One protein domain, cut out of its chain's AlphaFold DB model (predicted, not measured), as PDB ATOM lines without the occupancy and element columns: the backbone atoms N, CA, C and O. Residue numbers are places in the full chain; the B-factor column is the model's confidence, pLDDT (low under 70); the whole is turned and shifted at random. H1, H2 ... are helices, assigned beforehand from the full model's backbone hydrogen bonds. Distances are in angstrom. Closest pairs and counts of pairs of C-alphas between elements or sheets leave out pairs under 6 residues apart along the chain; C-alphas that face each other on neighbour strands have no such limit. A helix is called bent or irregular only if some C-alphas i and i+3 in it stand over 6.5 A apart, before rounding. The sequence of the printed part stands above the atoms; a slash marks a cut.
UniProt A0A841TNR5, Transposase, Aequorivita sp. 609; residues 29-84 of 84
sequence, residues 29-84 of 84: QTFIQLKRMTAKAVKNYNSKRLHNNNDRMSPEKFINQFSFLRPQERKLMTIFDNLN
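AT A GLANCE: This is residues 29 to 84 of the 84 residues of the protein "Transposase" of Aequorivita sp. 609 (UniProt A0A841TNR5). A long helix, H1, is followed nearly end to end by a short one, H2, with a corner between them where the chain loops out to one side through residues 48 to 58; beyond H2 a tail without a named element, residues 68 to 84, turns off to the side. The result is an open, bent outline with no packed core: residues 29 to 40, 67 to 73 and 76 to 84 stick out. The printed part has 56 residues with two named helices, H1 then H2, and no named strand; the class is all helix, though under half of the residues, 26 of 56, are in named elements. It is extended, with a radius of gyration of the C-alphas of 16.7 A, and flat, spanning 50 by 32 by 17 A.

IN THESE COORDINATES: Start at Gln 29 and find C-alpha 31 at (307.590, 290.842, 161.263), where H1, residues 31 to 47, begins; it runs 24.2 A to C-alpha 47 at (297.989, 302.605, 142.464). Go on to Pro 59, where H2, residues 59 to 67, begins, and follow it to C-alpha 67 at (297.757, 298.573, 126.729).

HOW THE PARTS SIT: Look at Asn 46 and Pro 59: their C-alphas, the closest of H1 and H2, are 5.0 A apart. The helices touch, H1 with residues 45 to 47 alone. They run the same way at a steep tilt of 41 degrees. In H1 and H2 every O i to N i+4 pair is within hydrogen-bond range.

THE WHOLE: The C-alphas of Thr 30 and Asn 84, the two farthest apart, are 51.4 A apart. The link from H1 to H2, 11 residues, is long. The printed part has no cut and ends at the chain's last residue, Asn 84. Its mean pLDDT is 90.1; look to residues 81 to 84 for values under 70.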
ATOM      1  N   GLN A  29     307.491 297.432 163.749       98.25
ATOM      2  CA  GLN A  29     308.169 296.913 164.948       98.25
ATOM      3  C   GLN A  29     308.154 295.383 165.034       98.25
ATOM      4  O   GLN A  29     308.862 294.785 165.836       98.25
ATOM      5  N   THR A  30     307.334 294.726 164.212       98.56
ATOM      6  CA  THR A  30     307.235 293.265 164.177       98.56
ATOM      7  C   THR A  30     307.251 292.754 162.749       98.56
ATOM      8  O   THR A  30     306.869 293.456 161.812       98.56
ATOM      9  N   PHE A  31     307.615 291.485 162.574       98.31
ATOM     10  CA  PHE A  31     307.590 290.842 161.263       98.31
ATOM     11  C   PHE A  31     306.189 290.840 160.624       98.31
ATOM     12  O   PHE A  31     306.044 291.020 159.414       98.31
ATOM     13  N   ILE A  32     305.139 290.695 161.439       98.44
ATOM     14  CA  ILE A  32     303.747 290.745 160.970       98.44
ATOM     15  C   ILE A  32     303.402 292.154 160.473       98.44
ATOM     16  O   ILE A  32     302.797 292.300 159.407       98.44
ATOM     17  N   GLN A  33     303.800 293.193 161.214       98.31
ATOM     18  CA  GLN A  33     303.624 294.577 160.774       98.31
ATOM     19  C   GLN A  33     304.406 294.847 159.492       98.31
ATOM     20  O   GLN A  33     303.827 295.388 158.555       98.31
ATOM     21  N   LEU A  34     305.664 294.401 159.418       98.38
ATOM     22  CA  LEU A  34     306.506 294.532 158.233       98.38
ATOM     23  C   LEU A  34     305.821 293.926 157.005       98.38
ATOM     24  O   LEU A  34     305.630 294.635 156.027       98.38
ATOM     25  N   LYS A  35     305.343 292.674 157.064       98.50
ATOM     26  CA  LYS A  35     304.622 292.045 155.940       98.50
ATOM     27  C   LYS A  35     303.419 292.867 155.472       98.50
ATOM     28  O   LYS A  35     303.258 293.116 154.277       98.50
ATOM     29  N   ARG A  36     302.574 293.302 156.413       98.56
ATOM     30  CA  ARG A  36     301.369 294.093 156.108       98.56
ATOM     31  C   ARG A  36     301.722 295.449 155.504       98.56
ATOM     32  O   ARG A  36     301.083 295.889 154.550       98.56
ATOM     33  N   MET A  37     302.732 296.108 156.058       98.56
ATOM     34  CA  MET A  37     303.218 297.399 155.590       98.56
ATOM     35  C   MET A  37     303.871 297.277 154.217       98.56
ATOM     36  O   MET A  37     303.521 298.045 153.334       98.56
ATOM     37  N   THR A  38     304.700 296.268 153.961       98.31
ATOM     38  CA  THR A  38     305.266 296.026 152.628       98.31
ATOM     39  C   THR A  38     304.166 295.850 151.580       98.31
ATOM     40  O   THR A  38     304.193 296.526 150.554       98.31
ATOM     41  N   ALA A  39     303.136 295.042 151.855       98.38
ATOM     42  CA  ALA A  39     301.998 294.890 150.942       98.38
ATOM     43  C   ALA A  39     301.264 296.224 150.690       98.38
ATOM     44  O   ALA A  39     300.908 296.551 149.556       98.38
ATOM     45  N   LYS A  40     301.080 297.036 151.739       98.44
ATOM     46  CA  LYS A  40     300.496 298.382 151.630       98.44
ATOM     47  C   LYS A  40     301.376 299.328 150.807       98.44
ATOM     48  O   LYS A  40     300.838 300.105 150.019       98.44
ATOM     49  N   ALA A  41     302.695 299.281 150.980       98.31
ATOM     50  CA  ALA A  41     303.652 300.102 150.247       98.31
ATOM     51  C   ALA A  41     303.622 299.769 148.753       98.31
ATOM     52  O   ALA A  41     303.446 300.672 147.942       98.31
ATOM     53  N   VAL A  42     303.665 298.478 148.401       98.12
ATOM     54  CA  VAL A  42     303.551 298.008 147.011       98.12
ATOM     55  C   VAL A  42     302.242 298.484 146.383       98.12
ATOM     56  O   VAL A  42     302.254 299.089 145.312       98.12
ATOM     57  N   LYS A  43     301.111 298.310 147.081       98.31
ATOM     58  CA  LYS A  43     299.813 298.800 146.596       98.31
ATOM     59  C   LYS A  43     299.822 300.314 146.386       98.31
ATOM     60  O   LYS A  43     299.342 300.790 145.362       98.31
ATOM     61  N   ASN A  44     300.351 301.086 147.333       97.94
ATOM     62  CA  ASN A  44     300.416 302.543 147.213       97.94
ATOM     63  C   ASN A  44     301.331 302.989 146.061       97.94
ATOM     64  O   ASN A  44     300.962 303.909 145.335       97.94
ATOM     65  N   TYR A  45     302.488 302.348 145.881       97.19
ATOM     66  CA  TYR A  45     303.408 302.631 144.780       97.19
ATOM     67  C   TYR A  45     302.722 302.403 143.428       97.19
ATOM     68  O   TYR A  45     302.722 303.291 142.586       97.19
ATOM     69  N   ASN A  46     302.044 301.265 143.259       97.06
ATOM     70  CA  ASN A  46     301.411 300.895 141.992       97.06
ATOM     71  C   ASN A  46     300.129 301.681 141.674       97.06
ATOM     72  O   ASN A  46     299.890 302.001 140.512       97.06
ATOM     73  N   SER A  47     299.320 302.015 142.686       97.31
ATOM     74  CA  SER A  47     297.989 302.605 142.464       97.31
ATOM     75  C   SER A  47     297.912 304.114 142.717       97.31
ATOM     76  O   SER A  47     297.069 304.778 142.116       97.31
ATOM     77  N   LYS A  48     298.777 304.685 143.573       95.81
ATOM     78  CA  LYS A  48     298.650 306.082 144.047       95.81
ATOM     79  C   LYS A  48     299.836 306.983 143.731       95.81
ATOM     80  O   LYS A  48     299.634 308.176 143.521       95.81
ATOM     81  N   ARG A  49     301.064 306.461 143.766       94.56
ATOM     82  CA  ARG A  49     302.268 307.268 143.528       94.56
ATOM     83  C   ARG A  49     302.244 307.787 142.095       94.56
ATOM     84  O   ARG A  49     302.074 307.005 141.171       94.56
ATOM     85  N   LEU A  50     302.417 309.092 141.911       94.88
ATOM     86  CA  LEU A  50     302.518 309.688 140.581       94.88
ATOM     87  C   LEU A  50     303.982 309.693 140.139       94.88
ATOM     88  O   LEU A  50     304.864 310.049 140.920       94.88
ATOM     89  N   HIS A  51     304.235 309.323 138.887       93.00
ATOM     90  CA  HIS A  51     305.581 309.285 138.322       93.00
ATOM     91  C   HIS A  51     305.708 310.298 137.190       93.00
ATOM     92  O   HIS A  51     304.963 310.236 136.215       93.00
ATOM     93  N   ASN A  52     306.682 311.205 137.287       89.38
ATOM     94  CA  ASN A  52     306.901 312.237 136.266       89.38
ATOM     95  C   ASN A  52     307.174 311.637 134.882       89.38
ATOM     96  O   ASN A  52     306.672 312.146 133.889       89.38
ATOM     97  N   ASN A  53     307.892 310.515 134.832       85.94
ATOM     98  CA  ASN A  53     308.224 309.835 133.578       85.94
ATOM     99  C   ASN A  53     307.059 309.017 132.994       85.94
ATOM    100  O   ASN A  53     307.184 308.515 131.884       85.94
ATOM    101  N   ASN A  54     305.945 308.904 133.723       87.88
ATOM    102  CA  ASN A  54     304.720 308.237 133.280       87.88
ATOM    103  C   ASN A  54     303.593 309.267 133.115       87.88
ATOM    104  O   ASN A  54     302.471 309.015 133.547       87.88
ATOM    105  N   ASP A  55     303.900 310.472 132.628       89.31
ATOM    106  CA  ASP A  55     302.931 311.566 132.458       89.31
ATOM    107  C   ASP A  55     302.139 311.882 133.739       89.31
ATOM    108  O   ASP A  55     300.937 312.150 133.727       89.31
ATOM    109  N   ARG A  56     302.826 311.815 134.887       93.62
ATOM    110  CA  ARG A  56     302.245 311.987 136.229       93.62
ATOM    111  C   ARG A  56     301.114 311.000 136.533       93.62
ATOM    112  O   ARG A  56     300.211 311.322 137.300       93.62
ATOM    113  N   MET A  57     301.175 309.792 135.983       95.50
ATOM    114  CA  MET A  57     300.277 308.688 136.313       95.50
ATOM    115  C   MET A  57     300.904 307.717 137.313       95.50
ATOM    116  O   MET A  57     302.127 307.663 137.477       95.50
ATOM    117  N   SER A  58     300.050 306.934 137.974       96.44
ATOM    118  CA  SER A  58     300.492 305.752 138.710       96.44
ATOM    119  C   SER A  58     300.874 304.620 137.757       96.44
ATOM    120  O   SER A  58     300.389 304.601 136.621       96.44
ATOM    121  N   PRO A  59     301.732 303.676 138.182       95.81
ATOM    122  CA  PRO A  59     302.117 302.536 137.357       95.81
ATOM    123  C   PRO A  59     300.918 301.772 136.782       95.81
ATOM    124  O   PRO A  59     300.892 301.507 135.585       95.81
ATOM    125  N   GLU A  60     299.890 301.491 137.589       96.56
ATOM    126  CA  GLU A  60     298.678 300.807 137.119       96.56
ATOM    127  C   GLU A  60     297.932 301.623 136.060       96.56
ATOM    128  O   GLU A  60     297.549 301.090 135.018       96.56
ATOM    129  N   LYS A  61     297.756 302.931 136.284       96.00
ATOM    130  CA  LYS A  61     297.072 303.802 135.320       96.00
ATOM    131  C   LYS A  61     297.852 303.903 134.008       96.00
ATOM    132  O   LYS A  61     297.248 303.817 132.941       96.00
ATOM    133  N   PHE A  62     299.174 304.033 134.095       94.31
ATOM    134  CA  PHE A  62     300.055 304.054 132.935       94.31
ATOM    135  C   PHE A  62     299.953 302.756 132.132       94.31
ATOM    136  O   PHE A  62     299.721 302.815 130.933       94.31
ATOM    137  N   ILE A  63     300.063 301.587 132.778       93.19
ATOM    138  CA  ILE A  63     299.983 300.281 132.104       93.19
ATOM    139  C   ILE A  63     298.622 300.092 131.431       93.19
ATOM    140  O   ILE A  63     298.567 299.667 130.276       93.19
ATOM    141  N   ASN A  64     297.534 300.454 132.118       94.00
ATOM    142  CA  ASN A  64     296.195 300.387 131.543       94.00
ATOM    143  C   ASN A  64     296.101 301.248 130.281       94.00
ATOM    144  O   ASN A  64     295.701 300.737 129.242       94.00
ATOM    145  N   GLN A  65     296.538 302.511 130.319       91.81
ATOM    146  CA  GLN A  65     296.545 303.365 129.126       91.81
ATOM    147  C   GLN A  65     297.463 302.820 128.022       91.81
ATOM    148  O   GLN A  65     297.073 302.774 126.857       91.81
ATOM    149  N   PHE A  66     298.663 302.374 128.388       89.75
ATOM    150  CA  PHE A  66     299.664 301.845 127.466       89.75
ATOM    151  C   PHE A  66     299.166 300.603 126.714       89.75
ATOM    152  O   PHE A  66     299.480 300.435 125.535       89.75
ATOM    153  N   SER A  67     298.350 299.761 127.357       89.62
ATOM    154  CA  SER A  67     297.757 298.573 126.729       89.62
ATOM    155  C   SER A  67     296.818 298.893 125.558       89.62
ATOM    156  O   SER A  67     296.703 298.078 124.645       89.62
ATOM    157  N   PHE A  68     296.223 300.092 125.530       91.44
ATOM    158  CA  PHE A  68     295.365 300.550 124.433       91.44
ATOM    159  C   PHE A  68     296.143 301.180 123.267       91.44
ATOM    160  O   PHE A  68     295.568 301.395 122.202       91.44
ATOM    161  N   LEU A  69     297.440 301.470 123.437       90.88
ATOM    162  CA  LEU A  69     298.262 302.073 122.387       90.88
ATOM    163  C   LEU A  69     298.673 301.037 121.341       90.88
ATOM    164  O   LEU A  69     299.187 299.956 121.676       90.88
ATOM    165  N   ARG A  70     298.535 301.405 120.062       91.50
ATOM    166  CA  ARG A  70     299.089 300.635 118.943       91.50
ATOM    167  C   ARG A  70     300.619 300.667 119.008       91.50
ATOM    168  O   ARG A  70     301.177 301.645 119.502       91.50
ATOM    169  N   PRO A  71     301.332 299.660 118.474       87.19
ATOM    170  CA  PRO A  71     302.797 299.618 118.527       87.19
ATOM    171  C   PRO A  71     303.485 300.904 118.045       87.19
ATOM    172  O   PRO A  71     304.411 301.376 118.692       87.19
ATOM    173  N   GLN A  72     302.972 301.516 116.976       88.62
ATOM    174  CA  GLN A  72     303.466 302.781 116.415       88.62
ATOM    175  C   GLN A  72     303.266 304.018 117.311       88.62
ATOM    176  O   GLN A  72     303.929 305.028 117.112       88.62
ATOM    177  N   GLU A  73     302.360 303.955 118.287       87.38
ATOM    178  CA  GLU A  73     302.070 305.044 119.233       87.38
ATOM    179  C   GLU A  73     302.869 304.901 120.535       87.38
ATOM    180  O   GLU A  73     302.887 305.809 121.366       87.38
ATOM    181  N   ARG A  74     303.524 303.753 120.747       87.62
ATOM    182  CA  ARG A  74     304.301 303.490 121.958       87.62
ATOM    183  C   ARG A  74     305.654 304.178 121.849       87.62
ATOM    184  O   ARG A  74     306.423 303.928 120.923       87.62
ATOM    185  N   LYS A  75     305.968 305.014 122.837       81.94
ATOM    186  CA  LYS A  75     307.277 305.659 122.943       81.94
ATOM    187  C   LYS A  75     308.367 304.592 123.074       81.94
ATOM    188  O   LYS A  75     308.321 303.770 123.989       81.94
ATOM    189  N   LEU A  76     309.340 304.618 122.168       82.38
ATOM    190  CA  LEU A  76     310.513 303.754 122.252       82.38
ATOM    191  C   LEU A  76     311.432 304.239 123.378       82.38
ATOM    192  O   LEU A  76     311.617 305.441 123.574       82.38
ATOM    193  N   MET A  77     311.999 303.290 124.116       79.75
ATOM    194  CA  MET A  77     313.006 303.547 125.137       79.75
ATOM    195  C   MET A  77     314.333 302.960 124.665       79.75
ATOM    196  O   MET A  77     314.462 301.744 124.539       79.75
ATOM    197  N   THR A  78     315.320 303.820 124.432       80.56
ATOM    198  CA  THR A  78     316.698 303.387 124.190       80.56
ATOM    199  C   THR A  78     317.330 303.031 125.531       80.56
ATOM    200  O   THR A  78     317.445 303.883 126.410       80.56
ATOM    201  N   ILE A  79     317.682 301.758 125.714       72.38
ATOM    202  CA  ILE A  79     318.261 301.243 126.969       72.38
ATOM    203  C   ILE A  79     319.796 301.287 126.923       72.38
ATOM    204  O   ILE A  79     320.439 301.452 127.957       72.38
ATOM    205  N   PHE A  80     320.379 301.185 125.729       71.38
ATOM    206  CA  PHE A  80     321.813 301.257 125.483       71.38
ATOM    207  C   PHE A  80     322.043 301.751 124.051       71.38
ATOM    208  O   PHE A  80     321.378 301.263 123.136       71.38
ATOM    209  N   ASP A  81     322.937 302.723 123.874       59.53
ATOM    210  CA  ASP A  81     323.326 303.255 122.567       59.53
ATOM    211  C   ASP A  81     324.845 303.107 122.408       59.53
ATOM    212  O   ASP A  81     325.613 303.626 123.217       59.53
ATOM    213  N   ASN A  82     325.255 302.338 121.399       63.25
ATOM    214  CA  ASN A  82     326.654 302.042 121.081       63.25
ATOM    215  C   ASN A  82     327.264 303.049 120.094       63.25
ATOM    216  O   ASN A  82     328.393 302.857 119.650       63.25
ATOM    217  N   LEU A  83     326.520 304.082 119.694       55.88
ATOM    218  CA  LEU A  83     326.988 305.096 118.759       55.88
ATOM    219  C   LEU A  83     327.780 306.184 119.501       55.88
ATOM    220  O   LEU A  83     327.276 307.282 119.720       55.88
ATOM    221  N   ASN A  84     329.008 305.854 119.906       49.78
ATOM    222  CA  ASN A  84     330.118 306.786 120.147       49.78
ATOM    223  C   ASN A  84     331.449 306.060 119.954       49.78
ATOM    224  O   ASN A  84     331.649 305.023 120.624       49.78
TER     225      ASN A  84